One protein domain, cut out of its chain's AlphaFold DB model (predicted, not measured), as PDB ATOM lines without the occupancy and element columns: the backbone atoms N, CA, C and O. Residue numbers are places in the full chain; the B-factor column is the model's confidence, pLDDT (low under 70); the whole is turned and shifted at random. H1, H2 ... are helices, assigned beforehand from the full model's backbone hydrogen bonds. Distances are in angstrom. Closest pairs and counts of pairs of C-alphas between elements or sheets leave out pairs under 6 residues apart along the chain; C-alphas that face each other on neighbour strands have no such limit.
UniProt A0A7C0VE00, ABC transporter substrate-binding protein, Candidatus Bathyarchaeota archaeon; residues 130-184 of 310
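AT A GLANCE: This is residues 130 to 184 of the 310 residues of the protein "ABC transporter substrate-binding protein" of Candidatus Bathyarchaeota archaeon (UniProt A0A7C0VE00). The longest helix, H4, stands across one end of an elongated domain; H1 runs along the long axis at the other end, and the short helices H2 and H3 touch between them. The printed part has 55 residues with four named helices, H1 to H4 in chain order, and no named strand: all helix. It is only just compact, close to loose, with a radius of gyration of the C-alphas of 11.8 A and spans of 36 by 23 by 20 A.

HOW THE PARTS SIT: Start at H4, residues 172 to 183: it is close to but not clearly touching H3, residues 160 to 164, the closest C-alphas, of Phe 163 and Ala 175, being 6.8 A apart. H3 touches H2, residues 142 to 149, closest at the C-alphas of Pro 142 and Val 162, 4.5 A. H2 is close to but not clearly touching H1, residues 130 to 139, at a steep tilt of 50 degrees, the same way; the closest C-alphas are Trp 138 and Gly 144, 5.3 A. H1 and H4 are apart. Every O i to N i+4 pair is within hydrogen-bond range in H1 and H4, but 1 of 4 in H2 and 0 of 1 in H3, beside 4 of 5 and 2 of 2 O i to N i+3 pairs.

IN THESE COORDINATES: Find C-alpha 130 at (84.247, 8.407, 71.508); H1 runs 14.2 A from there. H2 measures 11.0 A and H3 7.9 A. H4 runs 16.8 A to C-alpha 183 at (80.794, 35.296, 95.571).

THE WHOLE: The farthest C-alphas, Glu 130 and Asp 173, are 36.5 A apart. The printed part has no cut and no long link, and no printed residue is under 70.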
ATOM      1  N   GLU A 130      82.920   7.791  71.389       97.38
ATOM      2  CA  GLU A 130      84.247   8.407  71.508       97.38
ATOM      3  C   GLU A 130      84.278   9.827  70.937       97.38
ATOM      4  O   GLU A 130      84.733  10.750  71.610       97.38
ATOM      5  N   LEU A 131      83.722  10.029  69.735       97.69
ATOM      6  CA  LEU A 131      83.629  11.353  69.112       97.69
ATOM      7  C   LEU A 131      82.784  12.308  69.954       97.69
ATOM      8  O   LEU A 131      83.177  13.451  70.174       97.69
ATOM      9  N   ALA A 132      81.652  11.835  70.477       97.94
ATOM     10  CA  ALA A 132      80.792  12.653  71.319       97.94
ATOM     11  C   ALA A 132      81.472  13.028  72.649       97.94
ATOM     12  O   ALA A 132      81.360  14.166  73.098       97.94
ATOM     13  N   GLN A 133      82.235  12.114  73.256       97.50
ATOM     14  CA  GLN A 133      83.065  12.429  74.422       97.50
ATOM     15  C   GLN A 133      84.183  13.422  74.081       97.50
ATOM     16  O   GLN A 133      84.459  14.311  74.884       97.50
ATOM     17  N   GLY A 134      84.811  13.298  72.909       97.94
ATOM     18  CA  GLY A 134      85.786  14.266  72.405       97.94
ATOM     19  C   GLY A 134      85.184  15.662  72.250       97.94
ATOM     20  O   GLY A 134      85.758  16.634  72.733       97.94
ATOM     21  N   PHE A 135      83.984  15.753  71.672       97.75
ATOM     22  CA  PHE A 135      83.248  17.008  71.546       97.75
ATOM     23  C   PHE A 135      82.893  17.610  72.910       97.75
ATOM     24  O   PHE A 135      83.176  18.778  73.141       97.75
ATOM     25  N   ILE A 136      82.361  16.820  73.849       97.38
ATOM     26  CA  ILE A 136      82.053  17.299  75.209       97.38
ATOM     27  C   ILE A 136      83.317  17.819  75.905       97.38
ATOM     28  O   ILE A 136      83.284  18.893  76.499       97.38
ATOM     29  N   LYS A 137      84.443  17.098  75.797       96.88
ATOM     30  CA  LYS A 137      85.738  17.551  76.333       96.88
ATOM     31  C   LYS A 137      86.165  18.889  75.732       96.88
ATOM     32  O   LYS A 137      86.663  19.736  76.464       96.88
ATOM     33  N   TRP A 138      85.963  19.080  74.430       97.06
ATOM     34  CA  TRP A 138      86.242  20.354  73.772       97.06
ATOM     35  C   TRP A 138      85.302  21.466  74.263       97.06
ATOM     36  O   TRP A 138      85.797  22.509  74.676       97.06
ATOM     37  N   VAL A 139      83.986  21.230  74.341       96.25
ATOM     38  CA  VAL A 139      82.987  22.207  74.829       96.25
ATOM     39  C   VAL A 139      83.298  22.706  76.245       96.25
ATOM     40  O   VAL A 139      83.070  23.874  76.547       96.25
ATOM     41  N   ILE A 140      83.819  21.848  77.128       95.50
ATOM     42  CA  ILE A 140      84.165  22.240  78.509       95.50
ATOM     43  C   ILE A 140      85.605  22.765  78.666       95.50
ATOM     44  O   ILE A 140      86.002  23.189  79.755       95.50
ATOM     45  N   SER A 141      86.405  22.720  77.600       96.81
ATOM     46  CA  SER A 141      87.776  23.236  77.598       96.81
ATOM     47  C   SER A 141      87.800  24.765  77.485       96.81
ATOM     48  O   SER A 141      86.840  25.345  76.974       96.81
ATOM     49  N   PRO A 142      88.906  25.426  77.878       96.94
ATOM     50  CA  PRO A 142      89.053  26.863  77.668       96.94
ATOM     51  C   PRO A 142      88.878  27.256  76.199       96.94
ATOM     52  O   PRO A 142      88.163  28.201  75.892       96.94
ATOM     53  N   GLU A 143      89.449  26.470  75.282       95.88
ATOM     54  CA  GLU A 143      89.369  26.729  73.843       95.88
ATOM     55  C   GLU A 143      87.927  26.694  73.322       95.88
ATOM     56  O   GLU A 143      87.499  27.610  72.626       95.88
ATOM     57  N   GLY A 144      87.146  25.671  73.688       95.56
ATOM     58  CA  GLY A 144      85.755  25.557  73.239       95.56
ATOM     59  C   GLY A 144      84.821  26.603  73.849       95.56
ATOM     60  O   GLY A 144      83.805  26.942  73.248       95.56
ATOM     61  N   GLN A 145      85.175  27.152  75.014       96.56
ATOM     62  CA  GLN A 145      84.385  28.175  75.701       96.56
ATOM     63  C   GLN A 145      84.728  29.612  75.303       96.56
ATOM     64  O   GLN A 145      83.979  30.520  75.659       96.56
ATOM     65  N   ARG A 146      85.786  29.840  74.513       95.50
ATOM     66  CA  ARG A 146      86.114  31.176  73.981       95.50
ATOM     67  C   ARG A 146      84.959  31.810  73.210       95.50
ATOM     68  O   ARG A 146      84.817  33.026  73.229       95.50
ATOM     69  N   VAL A 147      84.108  31.001  72.575       93.69
ATOM     70  CA  VAL A 147      82.926  31.486  71.845       93.69
ATOM     71  C   VAL A 147      81.961  32.276  72.740       93.69
ATOM     72  O   VAL A 147      81.295  33.190  72.267       93.69
ATOM     73  N   TRP A 148      81.910  31.985  74.045       93.69
ATOM     74  CA  TRP A 148      81.027  32.681  74.987       93.69
ATOM     75  C   TRP A 148      81.438  34.136  75.240       93.69
ATOM     76  O   TRP A 148      80.604  34.943  75.651       93.69
ATOM     77  N   LEU A 149      82.695  34.473  74.928       94.38
ATOM     78  CA  LEU A 149      83.264  35.813  75.036       94.38
ATOM     79  C   LEU A 149      82.861  36.744  73.884       94.38
ATOM     80  O   LEU A 149      83.180  37.932  73.940       94.38
ATOM     81  N   ASP A 150      82.204  36.243  72.835       92.31
ATOM     82  CA  ASP A 150      81.697  37.096  71.758       92.31
ATOM     83  C   ASP A 150      80.641  38.062  72.319       92.31
ATOM     84  O   ASP A 150      79.721  37.638  73.016       92.31
ATOM     85  N   GLY A 151      80.750  39.357  72.006       87.12
ATOM     86  CA  GLY A 151      79.820  40.389  72.479       87.12
ATOM     87  C   GLY A 151      78.361  40.176  72.050       87.12
ATOM     88  O   GLY A 151      77.448  40.698  72.683       87.12
ATOM     89  N   ASN A 152      78.118  39.383  71.006       87.19
ATOM     90  CA  ASN A 152      76.774  39.007  70.567       87.19
ATOM     91  C   ASN A 152      76.213  37.795  71.329       87.19
ATOM     92  O   ASN A 152      75.020  37.516  71.229       87.19
ATOM     93  N   ILE A 153      77.059  37.062  72.061       89.12
ATOM     94  CA  ILE A 153      76.661  35.902  72.867       89.12
ATOM     95  C   ILE A 153      76.664  36.258  74.356       89.12
ATOM     96  O   ILE A 153      75.681  35.978  75.040       89.12
ATOM     97  N   ASN A 154      77.741  36.888  74.841       89.44
ATOM     98  CA  ASN A 154      77.890  37.439  76.192       89.44
ATOM     99  C   ASN A 154      77.447  36.480  77.306       89.44
ATOM    100  O   ASN A 154      76.744  36.856  78.244       89.44
ATOM    101  N   ARG A 155      77.871  35.218  77.197       90.94
ATOM    102  CA  ARG A 155      77.582  34.192  78.201       90.94
ATOM    103  C   ARG A 155      78.782  33.961  79.096       90.94
ATOM    104  O   ARG A 155      79.929  34.037  78.667       90.94
ATOM    105  N   MET A 156      78.501  33.643  80.352       92.75
ATOM    106  CA  MET A 156      79.542  33.360  81.322       92.75
ATOM    107  C   MET A 156      80.171  31.984  81.051       92.75
ATOM    108  O   MET A 156      79.445  30.986  81.017       92.75
ATOM    109  N   PRO A 157      81.499  31.891  80.851       94.44
ATOM    110  CA  PRO A 157      82.160  30.596  80.794       94.44
ATOM    111  C   PRO A 157      82.129  29.945  82.179       94.44
ATOM    112  O   PRO A 157      82.215  30.621  83.197       94.44
ATOM    113  N   ILE A 158      82.053  28.616  82.228       93.25
ATOM    114  CA  ILE A 158      82.178  27.877  83.497       93.25
ATOM    115  C   ILE A 158      83.646  27.619  83.853       93.25
ATOM    116  O   ILE A 158      83.975  27.413  85.018       93.25
ATOM    117  N   ASN A 159      84.526  27.612  82.849       94.81
ATOM    118  CA  ASN A 159      85.948  27.357  83.017       94.81
ATOM    119  C   ASN A 159      86.709  28.682  83.159       94.81
ATOM    120  O   ASN A 159      86.852  29.419  82.187       94.81
ATOM    121  N   GLU A 160      87.219  28.969  84.359       95.75
ATOM    122  CA  GLU A 160      87.940  30.215  84.668       95.75
ATOM    123  C   GLU A 160      89.162  30.438  83.761       95.75
ATOM    124  O   GLU A 160      89.445  31.572  83.383       95.75
ATOM    125  N   ALA A 161      89.826  29.367  83.308       97.25
ATOM    126  CA  ALA A 161      90.994  29.467  82.427       97.25
ATOM    127  C   ALA A 161      90.663  30.022  81.025       97.25
ATOM    128  O   ALA A 161      91.566  30.313  80.241       97.25
ATOM    129  N   VAL A 162      89.381  30.208  80.686       97.38
ATOM    130  CA  VAL A 162      88.976  30.974  79.496       97.38
ATOM    131  C   VAL A 162      89.499  32.410  79.574       97.38
ATOM    132  O   VAL A 162      89.899  32.957  78.547       97.38
ATOM    133  N   PHE A 163      89.572  33.004  80.769       97.12
ATOM    134  CA  PHE A 163      90.075  34.370  80.956       97.12
ATOM    135  C   PHE A 163      91.593  34.499  80.753       97.12
ATOM    136  O   PHE A 163      92.076  35.603  80.514       97.12
ATOM    137  N   ASP A 164      92.333  33.385  80.737       96.56
ATOM    138  CA  ASP A 164      93.768  33.367  80.420       96.56
ATOM    139  C   ASP A 164      94.047  33.381  78.906       96.56
ATOM    140  O   ASP A 164      95.184  33.604  78.479       96.56
ATOM    141  N   THR A 165      93.028  33.139  78.075       96.00
ATOM    142  CA  THR A 165      93.151  33.175  76.608       96.00
ATOM    143  C   THR A 165      93.297  34.616  76.090       96.00
ATOM    144  O   THR A 165      92.855  35.551  76.765       96.00
ATOM    145  N   PRO A 166      93.859  34.845  74.884       95.25
ATOM    146  CA  PRO A 166      93.966  36.190  74.309       95.25
ATOM    147  C   PRO A 166      92.627  36.934  74.193       95.25
ATOM    148  O   PRO A 166      92.586  38.153  74.345       95.25
ATOM    149  N   GLU A 167      91.532  36.220  73.923       95.25
ATOM    150  CA  GLU A 167      90.178  36.778  73.902       95.25
ATOM    151  C   GLU A 167      89.659  37.041  75.319       95.25
ATOM    152  O   GLU A 167      89.040  38.071  75.569       95.25
ATOM    153  N   GLY A 168      89.947  36.141  76.263       96.06
ATOM    154  CA  GLY A 168      89.566  36.282  77.669       96.06
ATOM    155  C   GLY A 168      90.181  37.509  78.333       96.06
ATOM    156  O   GLY A 168      89.486  38.251  79.024       96.06
ATOM    157  N   GLN A 169      91.451  37.787  78.035       96.12
ATOM    158  CA  GLN A 169      92.167  38.968  78.526       96.12
ATOM    159  C   GLN A 169      91.566  40.290  78.024       96.12
ATOM    160  O   GLN A 169      91.775  41.333  78.640       96.12
ATOM    161  N   GLN A 170      90.794  40.263  76.933       95.44
ATOM    162  CA  GLN A 170      90.066  41.430  76.421       95.44
ATOM    163  C   GLN A 170      88.704  41.628  77.106       95.44
ATOM    164  O   GLN A 170      88.053  42.644  76.875       95.44
ATOM    165  N   ARG A 171      88.272  40.680  77.950       95.00
ATOM    166  CA  ARG A 171      86.962  40.661  78.619       95.00
ATOM    167  C   ARG A 171      87.065  40.841  80.134       95.00
ATOM    168  O   ARG A 171      86.457  40.096  80.904       95.00
ATOM    169  N   ALA A 172      87.836  41.839  80.572       94.25
ATOM    170  CA  ALA A 172      87.968  42.187  81.992       94.25
ATOM    171  C   ALA A 172      86.609  42.508  82.649       94.25
ATOM    172  O   ALA A 172      86.382  42.174  83.808       94.25
ATOM    173  N   ASP A 173      85.689  43.082  81.874       94.06
ATOM    174  CA  ASP A 173      84.298  43.333  82.240       94.06
ATOM    175  C   ASP A 173      83.532  42.044  82.586       94.06
ATOM    176  O   ASP A 173      82.822  41.997  83.588       94.06
ATOM    177  N   LEU A 174      83.685  40.980  81.790       94.69
ATOM    178  CA  LEU A 174      83.041  39.689  82.059       94.69
ATOM    179  C   LEU A 174      83.751  38.937  83.188       94.69
ATOM    180  O   LEU A 174      83.093  38.269  83.982       94.69
ATOM    181  N   ALA A 175      85.078  39.060  83.280       95.38
ATOM    182  CA  ALA A 175      85.872  38.467  84.353       95.38
ATOM    183  C   ALA A 175      85.473  39.022  85.730       95.38
ATOM    184  O   ALA A 175      85.362  38.261  86.690       95.38
ATOM    185  N   GLU A 176      85.196  40.327  85.832       94.06
ATOM    186  CA  GLU A 176      84.690  40.942  87.063       94.06
ATOM    187  C   GLU A 176      83.337  40.340  87.473       94.06
ATOM    188  O   GLU A 176      83.147  39.952  88.627       94.06
ATOM    189  N   VAL A 177      82.401  40.215  86.526       93.88
ATOM    190  CA  VAL A 177      81.085  39.620  86.804       93.88
ATOM    191  C   VAL A 177      81.216  38.135  87.140       93.88
ATOM    192  O   VAL A 177      80.526  37.667  88.039       93.88
ATOM    193  N   TYR A 178      82.145  37.405  86.516       94.94
ATOM    194  CA  TYR A 178      82.452  36.017  86.870       94.94
ATOM    195  C   TYR A 178      82.905  35.865  88.329       94.94
ATOM    196  O   TYR A 178      82.432  34.963  89.022       94.94
ATOM    197  N   GLN A 179      83.770  36.756  88.835       94.88
ATOM    198  CA  GLN A 179      84.154  36.718  90.253       94.88
ATOM    199  C   GLN A 179      82.967  37.042  91.168       94.88
ATOM    200  O   GLN A 179      82.745  36.323  92.139       94.88
ATOM    201  N   LYS A 180      82.129  38.024  90.810       93.56
ATOM    202  CA  LYS A 180      80.886  38.307  91.553       93.56
ATOM    203  C   LYS A 180      79.946  37.099  91.583       93.56
ATOM    204  O   LYS A 180      79.371  36.810  92.624       93.56
ATOM    205  N   THR A 181      79.833  36.346  90.487       93.69
ATOM    206  CA  THR A 181      79.055  35.097  90.444       93.69
ATOM    207  C   THR A 181      79.591  34.050  91.419       93.69
ATOM    208  O   THR A 181      78.803  33.342  92.041       93.69
ATOM    209  N   LYS A 182      80.918  33.944  91.582       92.69
ATOM    210  CA  LYS A 182      81.547  33.026  92.553       92.69
ATOM    211  C   LYS A 182      81.282  33.433  94.005       92.69
ATOM    212  O   LYS A 182      81.278  32.569  94.877       92.69
ATOM    213  N   GLU A 183      81.075  34.721  94.250       93.50
ATOM    214  CA  GLU A 183      80.794  35.296  95.571       93.50
ATOM    215  C   GLU A 183      79.292  35.388  95.886       93.50
ATOM    216  O   GLU A 183      78.921  35.607  97.040       93.50
ATOM    217  N   ALA A 184      78.423  35.219  94.884       93.25
ATOM    218  CA  ALA A 184      76.981  35.336  95.036       93.25
ATOM    219  C   ALA A 184      76.433  34.329  96.057       93.25
ATOM    220  O   ALA A 184      76.813  33.154  96.078       93.25
TER     221      ALA A 184